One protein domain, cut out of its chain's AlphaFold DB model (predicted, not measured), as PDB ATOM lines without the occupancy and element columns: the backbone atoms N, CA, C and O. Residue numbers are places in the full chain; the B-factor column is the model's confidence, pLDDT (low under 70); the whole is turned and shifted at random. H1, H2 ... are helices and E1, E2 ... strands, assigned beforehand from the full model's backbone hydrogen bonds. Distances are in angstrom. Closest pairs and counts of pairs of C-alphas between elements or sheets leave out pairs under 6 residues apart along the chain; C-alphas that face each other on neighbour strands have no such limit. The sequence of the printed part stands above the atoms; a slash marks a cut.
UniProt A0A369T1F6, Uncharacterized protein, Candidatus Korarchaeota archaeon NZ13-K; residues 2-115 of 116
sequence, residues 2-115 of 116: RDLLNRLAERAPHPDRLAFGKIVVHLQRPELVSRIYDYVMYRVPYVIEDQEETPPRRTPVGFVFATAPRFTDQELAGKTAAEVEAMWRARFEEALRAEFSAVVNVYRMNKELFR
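What this domain is: This is residues 2 to 115 of the 116 residues of an uncharacterized protein of Candidatus Korarchaeota archaeon NZ13-K (UniProt A0A369T1F6). A long, strongly twisted antiparallel sheet of five strands has one much longer helix, H3, packed on it, and the two together make a rod. H3 makes most of the length, and residues 109 to 115, of which 109 to 113 belong to H3, stick out free at one end; the small helices H1 and H2 lie near the other end of the rod, where H3 begins. The longest strand, E4, ties the sheet together, with E3 and E5 beside its first part and the hairpin of E1 and E2 joined to its last part through E2. The printed part has 114 residues, with three named helices and five named strands in the order H1 E1 E2 E3 E4 E5 H2 H3, a mixed class. It is only just loose, close to compact, with a radius of gyration of the C-alphas of 16.2 A and spans of 53 by 25 by 18 A.

Where its parts are: The strands are E4, residues 39 to 50, 33.3 A long from C-alpha 39 at (-27.702, -41.299, 2.428); E1, residues 17 to 20; E2, residues 23 to 27; E3, residues 31 to 36, 15.1 A; and E5, residues 62 to 67, 17.0 A. H3 is residues 81 to 113, 47.8 A long, ending at C-alpha 113 at (-63.184, -46.026, -9.555). H1 is residues 2 to 10, 12.4 A, beginning at C-alpha 2 at (-15.789, -46.334, -1.610). H2 is residues 73 to 76.

How they stand to each other: The sheet is branched at E4, with E2 and E3 on one side of it and E5 on the other side. E3, E4 and E5 form a meander, each strand the antiparallel neighbour of the one before; N 41 and O 34 are 2.9 A apart, N 44 and O 64 2.8 A. E2 is antiparallel to E4, with N 26 and O 47 at 2.8 A, and to E1, with N 18 and O 25 at 2.9 A. H3 is on the sheet; its closest C-alphas to E5 are those of Leu 96 and Ala 66, 6.6 A apart, and to E1 those of Arg 97 and Leu 18, 7.2 A. H1 only grazes the sheet with residues 6 to 10. H1 and H3 only just touch, with 3 pairs of C-alphas within 8 A, the closest Leu 4 and Ala 81 at 7.2 A, at a shallow tilt of 30 degrees, the same way; H3 does so with residues 81 to 88 alone. H2 is close to H3 but not clearly touching, C-alphas 76 and 84 being 7.0 A apart. Every O i to N i+4 pair is within hydrogen-bond range in H1 and H3; H2 is too short for one.

The domain as a whole: The two C-alphas farthest apart, of Gly 78 and Arg 115, are 54.3 A apart. The printed part has no cut. The link from E4 to E5 is long, with 11 residues, and its residues 57 to 58 pair antiparallel with residues 49 to 50 of E4. The mean pLDDT of the printed part is 93.0, and residue 115 is under 70.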
ATOM      1  N   ARG A   2     -14.975 -47.535  -1.864       84.56
ATOM      2  CA  ARG A   2     -15.789 -46.334  -1.610       84.56
ATOM      3  C   ARG A   2     -15.967 -45.424  -2.836       84.56
ATOM      4  O   ARG A   2     -17.078 -44.984  -3.100       84.56
ATOM      5  N   ASP A   3     -14.924 -45.256  -3.647       88.75
ATOM      6  CA  ASP A   3     -15.004 -44.480  -4.898       88.75
ATOM      7  C   ASP A   3     -15.930 -45.109  -5.945       88.75
ATOM      8  O   ASP A   3     -16.584 -44.402  -6.707       88.75
ATOM      9  N   LEU A   4     -16.026 -46.443  -5.986       90.00
ATOM     10  CA  LEU A   4     -16.987 -47.124  -6.853       90.00
ATOM     11  C   LEU A   4     -18.416 -46.813  -6.405       90.00
ATOM     12  O   LEU A   4     -19.223 -46.404  -7.232       90.00
ATOM     13  N   LEU A   5     -18.704 -46.945  -5.109       89.38
ATOM     14  CA  LEU A   5     -20.025 -46.642  -4.555       89.38
ATOM     15  C   LEU A   5     -20.411 -45.173  -4.762       89.38
ATOM     16  O   LEU A   5     -21.555 -44.896  -5.106       89.38
ATOM     17  N   ASN A   6     -19.462 -44.241  -4.634       88.56
ATOM     18  CA  ASN A   6     -19.689 -42.827  -4.933       88.56
ATOM     19  C   ASN A   6     -20.054 -42.603  -6.407       88.56
ATOM     20  O   ASN A   6     -21.041 -41.930  -6.689       88.56
ATOM     21  N   ARG A   7     -19.317 -43.217  -7.345       91.25
ATOM     22  CA  ARG A   7     -19.622 -43.119  -8.785       91.25
ATOM     23  C   ARG A   7     -20.977 -43.729  -9.136       91.25
ATOM     24  O   ARG A   7     -21.725 -43.139  -9.912       91.25
ATOM     25  N   LEU A   8     -21.305 -44.886  -8.560       91.12
ATOM     26  CA  LEU A   8     -22.620 -45.512  -8.728       91.12
ATOM     27  C   LEU A   8     -23.723 -44.627  -8.144       91.12
ATOM     28  O   LEU A   8     -24.779 -44.491  -8.750       91.12
ATOM     29  N   ALA A   9     -23.462 -43.963  -7.019       89.62
ATOM     30  CA  ALA A   9     -24.419 -43.048  -6.424       89.62
ATOM     31  C   ALA A   9     -24.633 -41.769  -7.261       89.62
ATOM     32  O   ALA A   9     -25.741 -41.242  -7.319       89.62
ATOM     33  N   GLU A  10     -23.604 -41.269  -7.937       88.19
ATOM     34  CA  GLU A  10     -23.705 -40.107  -8.833       88.19
ATOM     35  C   GLU A  10     -24.386 -40.450 -10.165       88.19
ATOM     36  O   GLU A  10     -25.056 -39.611 -10.772       88.19
ATOM     37  N   ARG A  11     -24.242 -41.700 -10.616       87.88
ATOM     38  CA  ARG A  11     -24.856 -42.213 -11.839       87.88
ATOM     39  C   ARG A  11     -25.527 -43.556 -11.571       87.88
ATOM     40  O   ARG A  11     -25.029 -44.592 -12.000       87.88
ATOM     41  N   ALA A  12     -26.676 -43.494 -10.902       87.19
ATOM     42  CA  ALA A  12     -27.475 -44.657 -10.530       87.19
ATOM     43  C   ALA A  12     -27.772 -45.564 -11.743       87.19
ATOM     44  O   ALA A  12     -28.526 -45.153 -12.642       87.19
ATOM     45  N   PRO A  13     -27.219 -46.793 -11.803       86.69
ATOM     46  CA  PRO A  13     -27.680 -47.774 -12.772       86.69
ATOM     47  C   PRO A  13     -29.121 -48.163 -12.427       86.69
ATOM     48  O   PRO A  13     -29.397 -48.694 -11.357       86.69
ATOM     49  N   HIS A  14     -30.044 -47.897 -13.342       87.38
ATOM     50  CA  HIS A  14     -31.468 -48.178 -13.188       87.38
ATOM     51  C   HIS A  14     -31.982 -48.868 -14.455       87.38
ATOM     52  O   HIS A  14     -31.369 -48.721 -15.517       87.38
ATOM     53  N   PRO A  15     -33.062 -49.654 -14.360       92.25
ATOM     54  CA  PRO A  15     -33.737 -50.181 -15.536       92.25
ATOM     55  C   PRO A  15     -34.535 -49.073 -16.240       92.25
ATOM     56  O   PRO A  15     -35.136 -48.232 -15.579       92.25
ATOM     57  N   ASP A  16     -34.616 -49.123 -17.571       95.06
ATOM     58  CA  ASP A  16     -35.440 -48.180 -18.353       95.06
ATOM     59  C   ASP A  16     -36.946 -48.435 -18.177       95.06
ATOM     60  O   ASP A  16     -37.786 -47.570 -18.436       95.06
ATOM     61  N   ARG A  17     -37.319 -49.655 -17.774       96.56
ATOM     62  CA  ARG A  17     -38.713 -50.051 -17.567       96.56
ATOM     63  C   ARG A  17     -38.873 -51.157 -16.536       96.56
ATOM     64  O   ARG A  17     -38.022 -52.037 -16.421       96.56
ATOM     65  N   LEU A  18     -40.020 -51.159 -15.868       97.06
ATOM     66  CA  LEU A  18     -40.468 -52.206 -14.957       97.06
ATOM     67  C   LEU A  18     -41.874 -52.662 -15.355       97.06
ATOM     68  O   LEU A  18     -42.780 -51.847 -15.493       97.06
ATOM     69  N   ALA A  19     -42.057 -53.967 -15.552       97.19
ATOM     70  CA  ALA A  19     -43.345 -54.544 -15.932       97.19
ATOM     71  C   ALA A  19     -44.095 -55.106 -14.716       97.19
ATOM     72  O   ALA A  19     -43.511 -55.810 -13.890       97.19
ATOM     73  N   PHE A  20     -45.399 -54.838 -14.666       96.62
ATOM     74  CA  PHE A  20     -46.353 -55.277 -13.647       96.62
ATOM     75  C   PHE A  20     -47.580 -55.898 -14.334       96.62
ATOM     76  O   PHE A  20     -48.689 -55.361 -14.306       96.62
ATOM     77  N   GLY A  21     -47.370 -57.034 -15.003       95.19
ATOM     78  CA  GLY A  21     -48.356 -57.607 -15.921       95.19
ATOM     79  C   GLY A  21     -48.416 -56.799 -17.220       95.19
ATOM     80  O   GLY A  21     -47.380 -56.559 -17.833       95.19
ATOM     81  N   LYS A  22     -49.617 -56.369 -17.625       95.62
ATOM     82  CA  LYS A  22     -49.839 -55.513 -18.810       95.62
ATOM     83  C   LYS A  22     -49.590 -54.020 -18.557       95.62
ATOM     84  O   LYS A  22     -49.688 -53.216 -19.474       95.62
ATOM     85  N   ILE A  23     -49.259 -53.650 -17.324       97.00
ATOM     86  CA  ILE A  23     -48.883 -52.284 -16.973       97.00
ATOM     87  C   ILE A  23     -47.359 -52.194 -16.991       97.00
ATOM     88  O   ILE A  23     -46.678 -52.942 -16.287       97.00
ATOM     89  N   VAL A  24     -46.819 -51.278 -17.788       97.94
ATOM     90  CA  VAL A  24     -45.383 -51.021 -17.902       97.94
ATOM     91  C   VAL A  24     -45.086 -49.640 -17.338       97.94
ATOM     92  O   VAL A  24     -45.619 -48.634 -17.792       97.94
ATOM     93  N   VAL A  25     -44.208 -49.578 -16.343       98.06
ATOM     94  CA  VAL A  25     -43.652 -48.321 -15.847       98.06
ATOM     95  C   VAL A  25     -42.397 -48.025 -16.652       98.06
ATOM     96  O   VAL A  25     -41.445 -48.801 -16.616       98.06
ATOM     97  N   HIS A  26     -42.387 -46.909 -17.369       97.62
ATOM     98  CA  HIS A  26     -41.216 -46.376 -18.054       97.62
ATOM     99  C   HIS A  26     -40.503 -45.404 -17.125       97.62
ATOM    100  O   HIS A  26     -41.097 -44.410 -16.705       97.62
ATOM    101  N   LEU A  27     -39.248 -45.695 -16.803       96.69
ATOM    102  CA  LEU A  27     -38.433 -44.886 -15.910       96.69
ATOM    103  C   LEU A  27     -37.589 -43.931 -16.748       96.69
ATOM    104  O   LEU A  27     -37.048 -44.294 -17.790       96.69
ATOM    105  N   GLN A  28     -37.474 -42.698 -16.277       94.25
ATOM    106  CA  GLN A  28     -36.488 -41.750 -16.771       94.25
ATOM    107  C   GLN A  28     -35.279 -41.739 -15.836       94.25
ATOM    108  O   GLN A  28     -35.306 -42.298 -14.737       94.25
ATOM    109  N   ARG A  29     -34.216 -41.061 -16.273       92.19
ATOM    110  CA  ARG A  29     -32.964 -40.974 -15.523       92.19
ATOM    111  C   ARG A  29     -33.211 -40.454 -14.091       92.19
ATOM    112  O   ARG A  29     -33.742 -39.355 -13.955       92.19
ATOM    113  N   PRO A  30     -32.767 -41.179 -13.044       94.56
ATOM    114  CA  PRO A  30     -32.810 -40.711 -11.667       94.56
ATOM    115  C   PRO A  30     -32.050 -39.398 -11.494       94.56
ATOM    116  O   PRO A  30     -30.912 -39.249 -11.950       94.56
ATOM    117  N   GLU A  31     -32.674 -38.469 -10.788       94.38
ATOM    118  CA  GLU A  31     -32.130 -37.160 -10.459       94.38
ATOM    119  C   GLU A  31     -31.737 -37.152  -8.985       94.38
ATOM    120  O   GLU A  31     -32.566 -37.414  -8.115       94.38
ATOM    121  N   LEU A  32     -30.471 -36.866  -8.682       93.44
ATOM    122  CA  LEU A  32     -30.016 -36.755  -7.298       93.44
ATOM    123  C   LEU A  32     -30.659 -35.520  -6.657       93.44
ATOM    124  O   LEU A  32     -30.420 -34.398  -7.099       93.44
ATOM    125  N   VAL A  33     -31.466 -35.732  -5.616       94.56
ATOM    126  CA  VAL A  33     -32.177 -34.650  -4.907       94.56
ATOM    127  C   VAL A  33     -31.577 -34.336  -3.547       94.56
ATOM    128  O   VAL A  33     -31.690 -33.210  -3.074       94.56
ATOM    129  N   SER A  34     -30.942 -35.313  -2.899       91.88
ATOM    130  CA  SER A  34     -30.289 -35.100  -1.612       91.88
ATOM    131  C   SER A  34     -29.136 -36.071  -1.413       91.88
ATOM    132  O   SER A  34     -29.214 -37.238  -1.805       91.88
ATOM    133  N   ARG A  35     -28.072 -35.576  -0.780       90.69
ATOM    134  CA  ARG A  35     -26.941 -36.369  -0.307       90.69
ATOM    135  C   ARG A  35     -26.540 -35.883   1.077       90.69
ATOM    136  O   ARG A  35     -26.014 -34.783   1.220       90.69
ATOM    137  N   ILE A  36     -26.784 -36.715   2.081       88.38
ATOM    138  CA  ILE A  36     -26.447 -36.453   3.479       88.38
ATOM    139  C   ILE A  36     -25.596 -37.631   3.949       88.38
ATOM    140  O   ILE A  36     -26.110 -38.720   4.179       88.38
ATOM    141  N   TYR A  37     -24.280 -37.423   4.043       84.56
ATOM    142  CA  TYR A  37     -23.301 -38.484   4.315       84.56
ATOM    143  C   TYR A  37     -23.409 -39.662   3.322       84.56
ATOM    144  O   TYR A  37     -23.129 -39.501   2.132       84.56
ATOM    145  N   ASP A  38     -23.776 -40.845   3.812       80.75
ATOM    146  CA  ASP A  38     -23.994 -42.086   3.068       80.75
ATOM    147  C   ASP A  38     -25.440 -42.240   2.564       80.75
ATOM    148  O   ASP A  38     -25.744 -43.165   1.811       80.75
ATOM    149  N   TYR A  39     -26.340 -41.329   2.938       87.44
ATOM    150  CA  TYR A  39     -27.702 -41.299   2.428       87.44
ATOM    151  C   TYR A  39     -27.777 -40.501   1.130       87.44
ATOM    152  O   TYR A  39     -27.556 -39.291   1.116       87.44
ATOM    153  N   VAL A  40     -28.124 -41.183   0.042       93.75
ATOM    154  CA  VAL A  40     -28.375 -40.568  -1.263       93.75
ATOM    155  C   VAL A  40     -29.807 -40.869  -1.661       93.75
ATOM    156  O   VAL A  40     -30.232 -42.023  -1.636       93.75
ATOM    157  N   MET A  41     -30.544 -39.825  -2.024       95.00
ATOM    158  CA  MET A  41     -31.928 -39.916  -2.462       95.00
ATOM    159  C   MET A  41     -32.050 -39.402  -3.890       95.00
ATOM    160  O   MET A  41     -31.503 -38.352  -4.242       95.00
ATOM    161  N   TYR A  42     -32.812 -40.138  -4.686       96.12
ATOM    162  CA  TYR A  42     -33.149 -39.808  -6.056       96.12
ATOM    163  C   TYR A  42     -34.625 -39.479  -6.172       96.12
ATOM    164  O   TYR A  42     -35.461 -40.127  -5.546       96.12
ATOM    165  N   ARG A  43     -34.937 -38.531  -7.046       96.25
ATOM    166  CA  ARG A  43     -36.245 -38.415  -7.676       96.25
ATOM    167  C   ARG A  43     -36.186 -39.164  -9.001       96.25
ATOM    168  O   ARG A  43     -35.311 -38.895  -9.819       96.25
ATOM    169  N   VAL A  44     -37.095 -40.106  -9.212       96.81
ATOM    170  CA  VAL A  44     -37.163 -40.914 -10.434       96.81
ATOM    171  C   VAL A  44     -38.438 -40.539 -11.184       96.81
ATOM    172  O   VAL A  44     -39.531 -40.900 -10.730       96.81
ATOM    173  N   PRO A  45     -38.336 -39.783 -12.294       97.31
ATOM    174  CA  PRO A  45     -39.487 -39.494 -13.131       97.31
ATOM    175  C   PRO A  45     -39.951 -40.766 -13.841       97.31
ATOM    176  O   PRO A  45     -39.130 -41.583 -14.263       97.31
ATOM    177  N   TYR A  46     -41.260 -40.935 -13.998       97.81
ATOM    178  CA  TYR A  46     -41.822 -42.107 -14.661       97.81
ATOM    179  C   TYR A  46     -43.111 -41.802 -15.419       97.81
ATOM    180  O   TYR A  46     -43.792 -40.813 -15.157       97.81
ATOM    181  N   VAL A  47     -43.463 -42.697 -16.339       97.69
ATOM    182  CA  VAL A  47     -44.773 -42.753 -16.995       97.69
ATOM    183  C   VAL A  47     -45.298 -44.178 -16.906       97.69
ATOM    184  O   VAL A  47     -44.544 -45.127 -17.109       97.69
ATOM    185  N   ILE A  48     -46.587 -44.336 -16.622       97.69
ATOM    186  CA  ILE A  48     -47.267 -45.625 -16.726       97.69
ATOM    187  C   ILE A  48     -47.832 -45.752 -18.138       97.69
ATOM    188  O   ILE A  48     -48.540 -44.861 -18.606       97.69
ATOM    189  N   GLU A  49     -47.535 -46.866 -18.795       97.56
ATOM    190  CA  GLU A  49     -48.210 -47.343 -19.996       97.56
ATOM    191  C   GLU A  49     -49.069 -48.556 -19.632       97.56
ATOM    192  O   GLU A  49     -48.562 -49.596 -19.213       97.56
ATOM    193  N   ASP A  50     -50.379 -48.414 -19.779       96.25
ATOM    194  CA  ASP A  50     -51.346 -49.475 -19.543       96.25
ATOM    195  C   ASP A  50     -51.749 -50.127 -20.868       96.25
ATOM    196  O   ASP A  50     -52.461 -49.533 -21.682       96.25
ATOM    197  N   GLN A  51     -51.277 -51.357 -21.067       95.94
ATOM    198  CA  GLN A  51     -51.538 -52.175 -22.252       95.94
ATOM    199  C   GLN A  51     -52.788 -53.059 -22.096       95.94
ATOM    200  O   GLN A  51     -53.049 -53.922 -22.934       95.94
ATOM    201  N   GLU A  52     -53.557 -52.903 -21.016       92.38
ATOM    202  CA  GLU A  52     -54.886 -53.509 -20.889       92.38
ATOM    203  C   GLU A  52     -55.936 -52.766 -21.725       92.38
ATOM    204  O   GLU A  52     -56.952 -53.355 -22.086       92.38
ATOM    205  N   GLU A  53     -55.690 -51.492 -22.038       87.44
ATOM    206  CA  GLU A  53     -56.565 -50.629 -22.835       87.44
ATOM    207  C   GLU A  53     -56.144 -50.625 -24.316       87.44
ATOM    208  O   GLU A  53     -54.978 -50.834 -24.656       87.44
ATOM    209  N   THR A  54     -57.098 -50.391 -25.225       87.81
ATOM    210  CA  THR A  54     -56.837 -50.289 -26.672       87.81
ATOM    211  C   THR A  54     -57.400 -48.970 -27.220       87.81
ATOM    212  O   THR A  54     -58.621 -48.827 -27.276       87.81
ATOM    213  N   PRO A  55     -56.551 -48.009 -27.648       89.38
ATOM    214  CA  PRO A  55     -55.081 -48.052 -27.636       89.38
ATOM    215  C   PRO A  55     -54.489 -47.991 -26.209       89.38
ATOM    216  O   PRO A  55     -55.192 -47.558 -25.293       89.38
ATOM    217  N   PRO A  56     -53.207 -48.373 -26.009       93.44
ATOM    218  CA  PRO A  56     -52.559 -48.284 -24.703       93.44
ATOM    219  C   PRO A  56     -52.646 -46.877 -24.114       93.44
ATOM    220  O   PRO A  56     -52.361 -45.881 -24.788       93.44
ATOM    221  N   ARG A  57     -53.021 -46.788 -22.838       93.06
ATOM    222  CA  ARG A  57     -53.175 -45.506 -22.146       93.06
ATOM    223  C   ARG A  57     -51.870 -45.120 -21.465       93.06
ATOM    224  O   ARG A  57     -51.288 -45.920 -20.742       93.06
ATOM    225  N   ARG A  58     -51.440 -43.868 -21.636       94.81
ATOM    226  CA  ARG A  58     -50.274 -43.312 -20.935       94.81
ATOM    227  C   ARG A  58     -50.683 -42.273 -19.904       94.81
ATOM    228  O   ARG A  58     -51.557 -41.447 -20.167       94.81
ATOM    229  N   THR A  59     -50.059 -42.310 -18.731       94.94
ATOM    230  CA  THR A  59     -50.238 -41.268 -17.712       94.94
ATOM    231  C   THR A  59     -49.361 -40.049 -18.009       94.94
ATOM    232  O   THR A  59     -48.368 -40.159 -18.732       94.94
ATOM    233  N   PRO A  60     -49.662 -38.880 -17.417       95.19
ATOM    234  CA  PRO A  60     -48.673 -37.820 -17.261       95.19
ATOM    235  C   PRO A  60     -47.427 -38.314 -16.507       95.19
ATOM    236  O   PRO A  60     -47.454 -39.368 -15.861       95.19
ATOM    237  N   VAL A  61     -46.349 -37.530 -16.576       96.75
ATOM    238  CA  VAL A  61     -45.118 -37.809 -15.825       96.75
ATOM    239  C   VAL A  61     -45.396 -37.700 -14.327       96.75
ATOM    240  O   VAL A  61     -45.855 -36.662 -13.849       96.75
ATOM    241  N   GLY A  62     -45.110 -38.776 -13.600       96.25
ATOM    242  CA  GLY A  62     -45.090 -38.822 -12.143       96.25
ATOM    243  C   GLY A  62     -43.663 -38.898 -11.606       96.25
ATOM    244  O   GLY A  62     -42.702 -39.018 -12.366       96.25
ATOM    245  N   PHE A  63     -43.526 -38.858 -10.281       96.25
ATOM    246  CA  PHE A  63     -42.239 -39.003  -9.601       96.25
ATOM    247  C   PHE A  63     -42.360 -39.955  -8.414       96.25
ATOM    248  O   PHE A  63     -43.341 -39.892  -7.673       96.25
ATOM    249  N   VAL A  64     -41.359 -40.812  -8.231       95.50
ATOM    250  CA  VAL A  64     -41.127 -41.533  -6.971       95.50
ATOM    251  C   VAL A  64     -39.786 -41.115  -6.388       95.50
ATOM    252  O   VAL A  64     -38.913 -40.622  -7.109       95.50
ATOM    253  N   PHE A  65     -39.622 -41.313  -5.086       94.38
ATOM    254  CA  PHE A  65     -38.344 -41.124  -4.417       94.38
ATOM    255  C   PHE A  65     -37.759 -42.486  -4.071       94.38
ATOM    256  O   PHE A  65     -38.447 -43.327  -3.508       94.38
ATOM    257  N   ALA A  66     -36.496 -42.701  -4.419       93.88
ATOM    258  CA  ALA A  66     -35.787 -43.942  -4.136       93.88
ATOM    259  C   ALA A  66     -34.416 -43.624  -3.549       93.88
ATOM    260  O   ALA A  66     -33.782 -42.633  -3.915       93.88
ATOM    261  N   THR A  67     -33.939 -44.462  -2.640       93.25
ATOM    262  CA  THR A  67     -32.652 -44.262  -1.972       93.25
ATOM    263  C   THR A  67     -31.586 -45.160  -2.576       93.25
ATOM    264  O   THR A  67     -31.874 -46.296  -2.955       93.25
ATOM    265  N   ALA A  68     -30.343 -44.685  -2.634       93.50
ATOM    266  CA  ALA A  68     -29.223 -45.538  -3.007       93.50
ATOM    267  C   ALA A  68     -29.104 -46.725  -2.030       93.50
ATOM    268  O   ALA A  68     -29.251 -46.533  -0.818       93.50
ATOM    269  N   PRO A  69     -28.798 -47.936  -2.526       94.06
ATOM    270  CA  PRO A  69     -28.507 -49.074  -1.671       94.06
ATOM    271  C   PRO A  69     -27.311 -48.798  -0.764       94.06
ATOM    272  O   PRO A  69     -26.309 -48.215  -1.186       94.06
ATOM    273  N   ARG A  70     -27.401 -49.282   0.474       91.69
ATOM    274  CA  ARG A  70     -26.289 -49.274   1.425       91.69
ATOM    275  C   ARG A  70     -25.649 -50.656   1.491       91.69
ATOM    276  O   ARG A  70     -26.327 -51.675   1.339       91.69
ATOM    277  N   PHE A  71     -24.342 -50.660   1.717       91.69
ATOM    278  CA  PHE A  71     -23.531 -51.861   1.868       91.69
ATOM    279  C   PHE A  71     -22.659 -51.718   3.106       91.69
ATOM    280  O   PHE A  71     -22.036 -50.678   3.315       91.69
ATOM    281  N   THR A  72     -22.626 -52.765   3.915       92.44
ATOM    282  CA  THR A  72     -21.681 -52.931   5.016       92.44
ATOM    283  C   THR A  72     -20.315 -53.350   4.476       92.44
ATOM    284  O   THR A  72     -20.214 -53.962   3.411       92.44
ATOM    285  N   ASP A  73     -19.249 -53.084   5.230       91.62
ATOM    286  CA  ASP A  73     -17.896 -53.502   4.836       91.62
ATOM    287  C   ASP A  73     -17.781 -55.029   4.677       91.62
ATOM    288  O   ASP A  73     -17.053 -55.511   3.809       91.62
ATOM    289  N   GLN A  74     -18.554 -55.795   5.455       94.12
ATOM    290  CA  GLN A  74     -18.614 -57.254   5.363       94.12
ATOM    291  C   GLN A  74     -19.209 -57.734   4.032       94.12
ATOM    292  O   GLN A  74     -18.711 -58.696   3.455       94.12
ATOM    293  N   GLU A  75     -20.241 -57.064   3.515       92.94
ATOM    294  CA  GLU A  75     -20.851 -57.414   2.222       92.94
ATOM    295  C   GLU A  75     -19.925 -57.127   1.037       92.94
ATOM    296  O   GLU A  75     -20.032 -57.768  -0.008       92.94
ATOM    297  N   LEU A  76     -19.016 -56.165   1.199       93.94
ATOM    298  CA  LEU A  76     -18.045 -55.772   0.179       93.94
ATOM    299  C   LEU A  76     -16.750 -56.593   0.249       93.94
ATOM    300  O   LEU A  76     -15.962 -56.578  -0.700       93.94
ATOM    301  N   ALA A  77     -16.504 -57.290   1.361       93.62
ATOM    302  CA  ALA A  77     -15.274 -58.030   1.590       93.62
ATOM    303  C   ALA A  77     -15.088 -59.135   0.537       93.62
ATOM    304  O   ALA A  77     -15.949 -59.988   0.332       93.62
ATOM    305  N   GLY A  78     -13.944 -59.104  -0.152       93.00
ATOM    306  CA  GLY A  78     -13.615 -60.070  -1.203       93.00
ATOM    307  C   GLY A  78     -14.410 -59.912  -2.506       93.00
ATOM    308  O   GLY A  78     -14.232 -60.732  -3.402       93.00
ATOM    309  N   LYS A  79     -15.254 -58.877  -2.640       95.69
ATOM    310  CA  LYS A  79     -16.015 -58.604  -3.865       95.69
ATOM    311  C   LYS A  79     -15.231 -57.767  -4.864       95.69
ATOM    312  O   LYS A  79     -14.588 -56.770  -4.529       95.69
ATOM    313  N   THR A  80     -15.339 -58.153  -6.126       95.81
ATOM    314  CA  THR A  80     -14.852 -57.383  -7.267       95.81
ATOM    315  C   THR A  80     -15.753 -56.178  -7.545       95.81
ATOM    316  O   THR A  80     -16.908 -56.117  -7.122       95.81
ATOM    317  N   ALA A  81     -15.247 -55.207  -8.308       93.56
ATOM    318  CA  ALA A  81     -16.037 -54.043  -8.708       93.56
ATOM    319  C   ALA A  81     -17.302 -54.425  -9.500       93.56
ATOM    320  O   ALA A  81     -18.359 -53.841  -9.278       93.56
ATOM    321  N   ALA A  82     -17.202 -55.424 -10.384       94.56
ATOM    322  CA  ALA A  82     -18.328 -55.899 -11.184       94.56
ATOM    323  C   ALA A  82     -19.414 -56.552 -10.316       94.56
ATOM    324  O   ALA A  82     -20.599 -56.301 -10.520       94.56
ATOM    325  N   GLU A  83     -19.020 -57.341  -9.310       95.88
ATOM    326  CA  GLU A  83     -19.969 -57.915  -8.352       95.88
ATOM    327  C   GLU A  83     -20.670 -56.827  -7.538       95.88
ATOM    328  O   GLU A  83     -21.886 -56.880  -7.379       95.88
ATOM    329  N   VAL A  84     -19.937 -55.815  -7.067       94.88
ATOM    330  CA  VAL A  84     -20.531 -54.702  -6.312       94.88
ATOM    331  C   VAL A  84     -21.488 -53.886  -7.177       94.88
ATOM    332  O   VAL A  84     -22.561 -53.521  -6.706       94.88
ATOM    333  N   GLU A  85     -21.162 -53.633  -8.445       94.56
ATOM    334  CA  GLU A  85     -22.081 -52.964  -9.373       94.56
ATOM    335  C   GLU A  85     -23.352 -53.792  -9.616       94.56
ATOM    336  O   GLU A  85     -24.456 -53.244  -9.591       94.56
ATOM    337  N   ALA A  86     -23.222 -55.109  -9.797       94.62
ATOM    338  CA  ALA A  86     -24.366 -56.003  -9.950       94.62
ATOM    339  C   ALA A  86     -25.242 -56.028  -8.685       94.62
ATOM    340  O   ALA A  86     -26.463 -55.920  -8.781       94.62
ATOM    341  N   MET A  87     -24.625 -56.096  -7.502       95.38
ATOM    342  CA  MET A  87     -25.318 -56.023  -6.213       95.38
ATOM    343  C   MET A  87     -26.043 -54.686  -6.035       95.38
ATOM    344  O   MET A  87     -27.191 -54.660  -5.595       95.38
ATOM    345  N   TRP A  88     -25.391 -53.578  -6.394       94.69
ATOM    346  CA  TRP A  88     -25.983 -52.241  -6.353       94.69
ATOM    347  C   TRP A  88     -27.208 -52.174  -7.259       94.69
ATOM    348  O   TRP A  88     -28.289 -51.809  -6.801       94.69
ATOM    349  N   ARG A  89     -27.066 -52.590  -8.525       94.19
ATOM    350  CA  ARG A  89     -28.161 -52.603  -9.505       94.19
ATOM    351  C   ARG A  89     -29.336 -53.445  -9.020       94.19
ATOM    352  O   ARG A  89     -30.467 -52.978  -9.094       94.19
ATOM    353  N   ALA A  90     -29.070 -54.642  -8.497       95.19
ATOM    354  CA  ALA A  90     -30.105 -55.544  -8.005       95.19
ATOM    355  C   ALA A  90     -30.900 -54.929  -6.843       95.19
ATOM    356  O   ALA A  90     -32.125 -54.873  -6.909       95.19
ATOM    357  N   ARG A  91     -30.218 -54.395  -5.819       95.69
ATOM    358  CA  ARG A  91     -30.887 -53.755  -4.671       95.69
ATOM    359  C   ARG A  91     -31.656 -52.503  -5.065       95.69
ATOM    360  O   ARG A  91     -32.724 -52.239  -4.523       95.69
ATOM    361  N   PHE A  92     -31.113 -51.716  -5.990       95.00
ATOM    362  CA  PHE A  92     -31.792 -50.510  -6.442       95.00
ATOM    363  C   PHE A  92     -33.031 -50.843  -7.277       95.00
ATOM    364  O   PHE A  92     -34.082 -50.246  -7.069       95.00
ATOM    365  N   GLU A  93     -32.946 -51.829  -8.173       95.00
ATOM    366  CA  GLU A  93     -34.109 -52.322  -8.912       95.00
ATOM    367  C   GLU A  93     -35.179 -52.894  -7.974       95.00
ATOM    368  O   GLU A  93     -36.359 -52.614  -8.166       95.00
ATOM    369  N   GLU A  94     -34.790 -53.651  -6.947       94.31
ATOM    370  CA  GLU A  94     -35.712 -54.170  -5.933       94.31
ATOM    371  C   GLU A  94     -36.438 -53.039  -5.193       94.31
ATOM    372  O   GLU A  94     -37.668 -53.053  -5.104       94.31
ATOM    373  N   ALA A  95     -35.704 -52.013  -4.748       93.06
ATOM    374  CA  ALA A  95     -36.288 -50.830  -4.120       93.06
ATOM    375  C   ALA A  95     -37.273 -50.117  -5.063       93.06
ATOM    376  O   ALA A  95     -38.396 -49.807  -4.672       93.06
ATOM    377  N   LEU A  96     -36.900 -49.924  -6.333       95.50
ATOM    378  CA  LEU A  96     -37.794 -49.340  -7.334       95.50
ATOM    379  C   LEU A  96     -39.044 -50.200  -7.547       95.50
ATOM    380  O   LEU A  96     -40.145 -49.666  -7.623       95.50
ATOM    381  N   ARG A  97     -38.910 -51.528  -7.623       95.69
ATOM    382  CA  ARG A  97     -40.055 -52.437  -7.771       95.69
ATOM    383  C   ARG A  97     -41.015 -52.349  -6.590       95.69
ATOM    384  O   ARG A  97     -42.225 -52.403  -6.818       95.69
ATOM    385  N   ALA A  98     -40.510 -52.196  -5.370       94.00
ATOM    386  CA  ALA A  98     -41.341 -51.996  -4.187       94.00
ATOM    387  C   ALA A  98     -42.142 -50.684  -4.284       94.00
ATOM    388  O   ALA A  98     -43.371 -50.714  -4.204       94.00
ATOM    389  N   GLU A  99     -41.472 -49.563  -4.572       94.75
ATOM    390  CA  GLU A  99     -42.118 -48.251  -4.749       94.75
ATOM    391  C   GLU A  99     -43.156 -48.269  -5.883       94.75
ATOM    392  O   GLU A  99     -44.300 -47.831  -5.731       94.75
ATOM    393  N   PHE A 100     -42.798 -48.848  -7.031       96.75
ATOM    394  CA  PHE A 100     -43.687 -48.895  -8.187       96.75
ATOM    395  C   PHE A 100     -44.841 -49.881  -8.035       96.75
ATOM    396  O   PHE A 100     -45.883 -49.672  -8.655       96.75
ATOM    397  N   SER A 101     -44.722 -50.897  -7.178       96.19
ATOM    398  CA  SER A 101     -45.866 -51.748  -6.833       96.19
ATOM    399  C   SER A 101     -46.976 -50.924  -6.177       96.19
ATOM    400  O   SER A 101     -48.141 -51.061  -6.549       96.19
ATOM    401  N   ALA A 102     -46.628 -50.012  -5.262       94.00
ATOM    402  CA  ALA A 102     -47.595 -49.113  -4.636       94.00
ATOM    403  C   ALA A 102     -48.213 -48.143  -5.658       94.00
ATOM    404  O   ALA A 102     -49.434 -47.998  -5.714       94.00
ATOM    405  N   VAL A 103     -47.387 -47.545  -6.521       95.44
ATOM    406  CA  VAL A 103     -47.842 -46.656  -7.604       95.44
ATOM    407  C   VAL A 103     -48.819 -47.357  -8.553       95.44
ATOM    408  O   VAL A 103     -49.880 -46.813  -8.862       95.44
ATOM    409  N   VAL A 104     -48.486 -48.567  -9.010       96.56
ATOM    410  CA  VAL A 104     -49.339 -49.346  -9.921       96.56
ATOM    411  C   VAL A 104     -50.647 -49.740  -9.239       96.56
ATOM    412  O   VAL A 104     -51.698 -49.691  -9.876       96.56
ATOM    413  N   ASN A 105     -50.621 -50.071  -7.947       95.69
ATOM    414  CA  ASN A 105     -51.840 -50.357  -7.192       95.69
ATOM    415  C   ASN A 105     -52.752 -49.125  -7.100       95.69
ATOM    416  O   ASN A 105     -53.941 -49.237  -7.386       95.69
ATOM    417  N   VAL A 106     -52.201 -47.943  -6.802       94.25
ATOM    418  CA  VAL A 106     -52.968 -46.683  -6.805       94.25
ATOM    419  C   VAL A 106     -53.545 -46.392  -8.192       94.25
ATOM    420  O   VAL A 106     -54.711 -46.019  -8.313       94.25
ATOM    421  N   TYR A 107     -52.759 -46.597  -9.253       94.56
ATOM    422  CA  TYR A 107     -53.237 -46.454 -10.626       94.56
ATOM    423  C   TYR A 107     -54.420 -47.383 -10.924       94.56
ATOM    424  O   TYR A 107     -55.438 -46.914 -11.434       94.56
ATOM    425  N   ARG A 108     -54.319 -48.672 -10.573       94.12
ATOM    426  CA  ARG A 108     -55.393 -49.660 -10.764       94.12
ATOM    427  C   ARG A 108     -56.660 -49.279 -10.007       94.12
ATOM    428  O   ARG A 108     -57.725 -49.251 -10.610       94.12
ATOM    429  N   MET A 109     -56.537 -48.906  -8.733       93.00
ATOM    430  CA  MET A 109     -57.679 -48.471  -7.924       93.00
ATOM    431  C   MET A 109     -58.376 -47.255  -8.541       93.00
ATOM    432  O   MET A 109     -59.595 -47.237  -8.680       93.00
ATOM    433  N   ASN A 110     -57.610 -46.253  -8.980       90.56
ATOM    434  CA  ASN A 110     -58.180 -45.084  -9.647       90.56
ATOM    435  C   ASN A 110     -58.834 -45.461 -10.984       90.56
ATOM    436  O   ASN A 110     -59.918 -44.978 -11.300       90.56
ATOM    437  N   LYS A 111     -58.207 -46.341 -11.768       89.12
ATOM    438  CA  LYS A 111     -58.777 -46.840 -13.024       89.12
ATOM    439  C   LYS A 111     -60.127 -47.527 -12.798       89.12
ATOM    440  O   LYS A 111     -61.032 -47.302 -13.591       89.12
ATOM    441  N   GLU A 112     -60.261 -48.327 -11.743       86.81
ATOM    442  CA  GLU A 112     -61.517 -48.995 -11.380       86.81
ATOM    443  C   GLU A 112     -62.594 -48.007 -10.916       86.81
ATOM    444  O   GLU A 112     -63.733 -48.104 -11.362       86.81
ATOM    445  N   LEU A 113     -62.239 -47.023 -10.081       82.69
ATOM    446  CA  LEU A 113     -63.184 -46.026  -9.555       82.69
ATOM    447  C   LEU A 113     -63.713 -45.056 -10.618       82.69
ATOM    448  O   LEU A 113     -64.844 -44.591 -10.520       82.69
ATOM    449  N   PHE A 114     -62.883 -44.722 -11.606       77.31
ATOM    450  CA  PHE A 114     -63.211 -43.760 -12.660       77.31
ATOM    451  C   PHE A 114     -63.499 -44.432 -14.008       77.31
ATOM    452  O   PHE A 114     -63.471 -43.758 -15.043       77.31
ATOM    453  N   ARG A 115     -63.752 -45.748 -14.020       66.06
ATOM    454  CA  ARG A 115     -64.238 -46.431 -15.219       66.06
ATOM    455  C   ARG A 115     -65.714 -46.046 -15.420       66.06
ATOM    456  O   ARG A 115     -66.485 -46.227 -14.479       66.06
TER     457      ARG A 115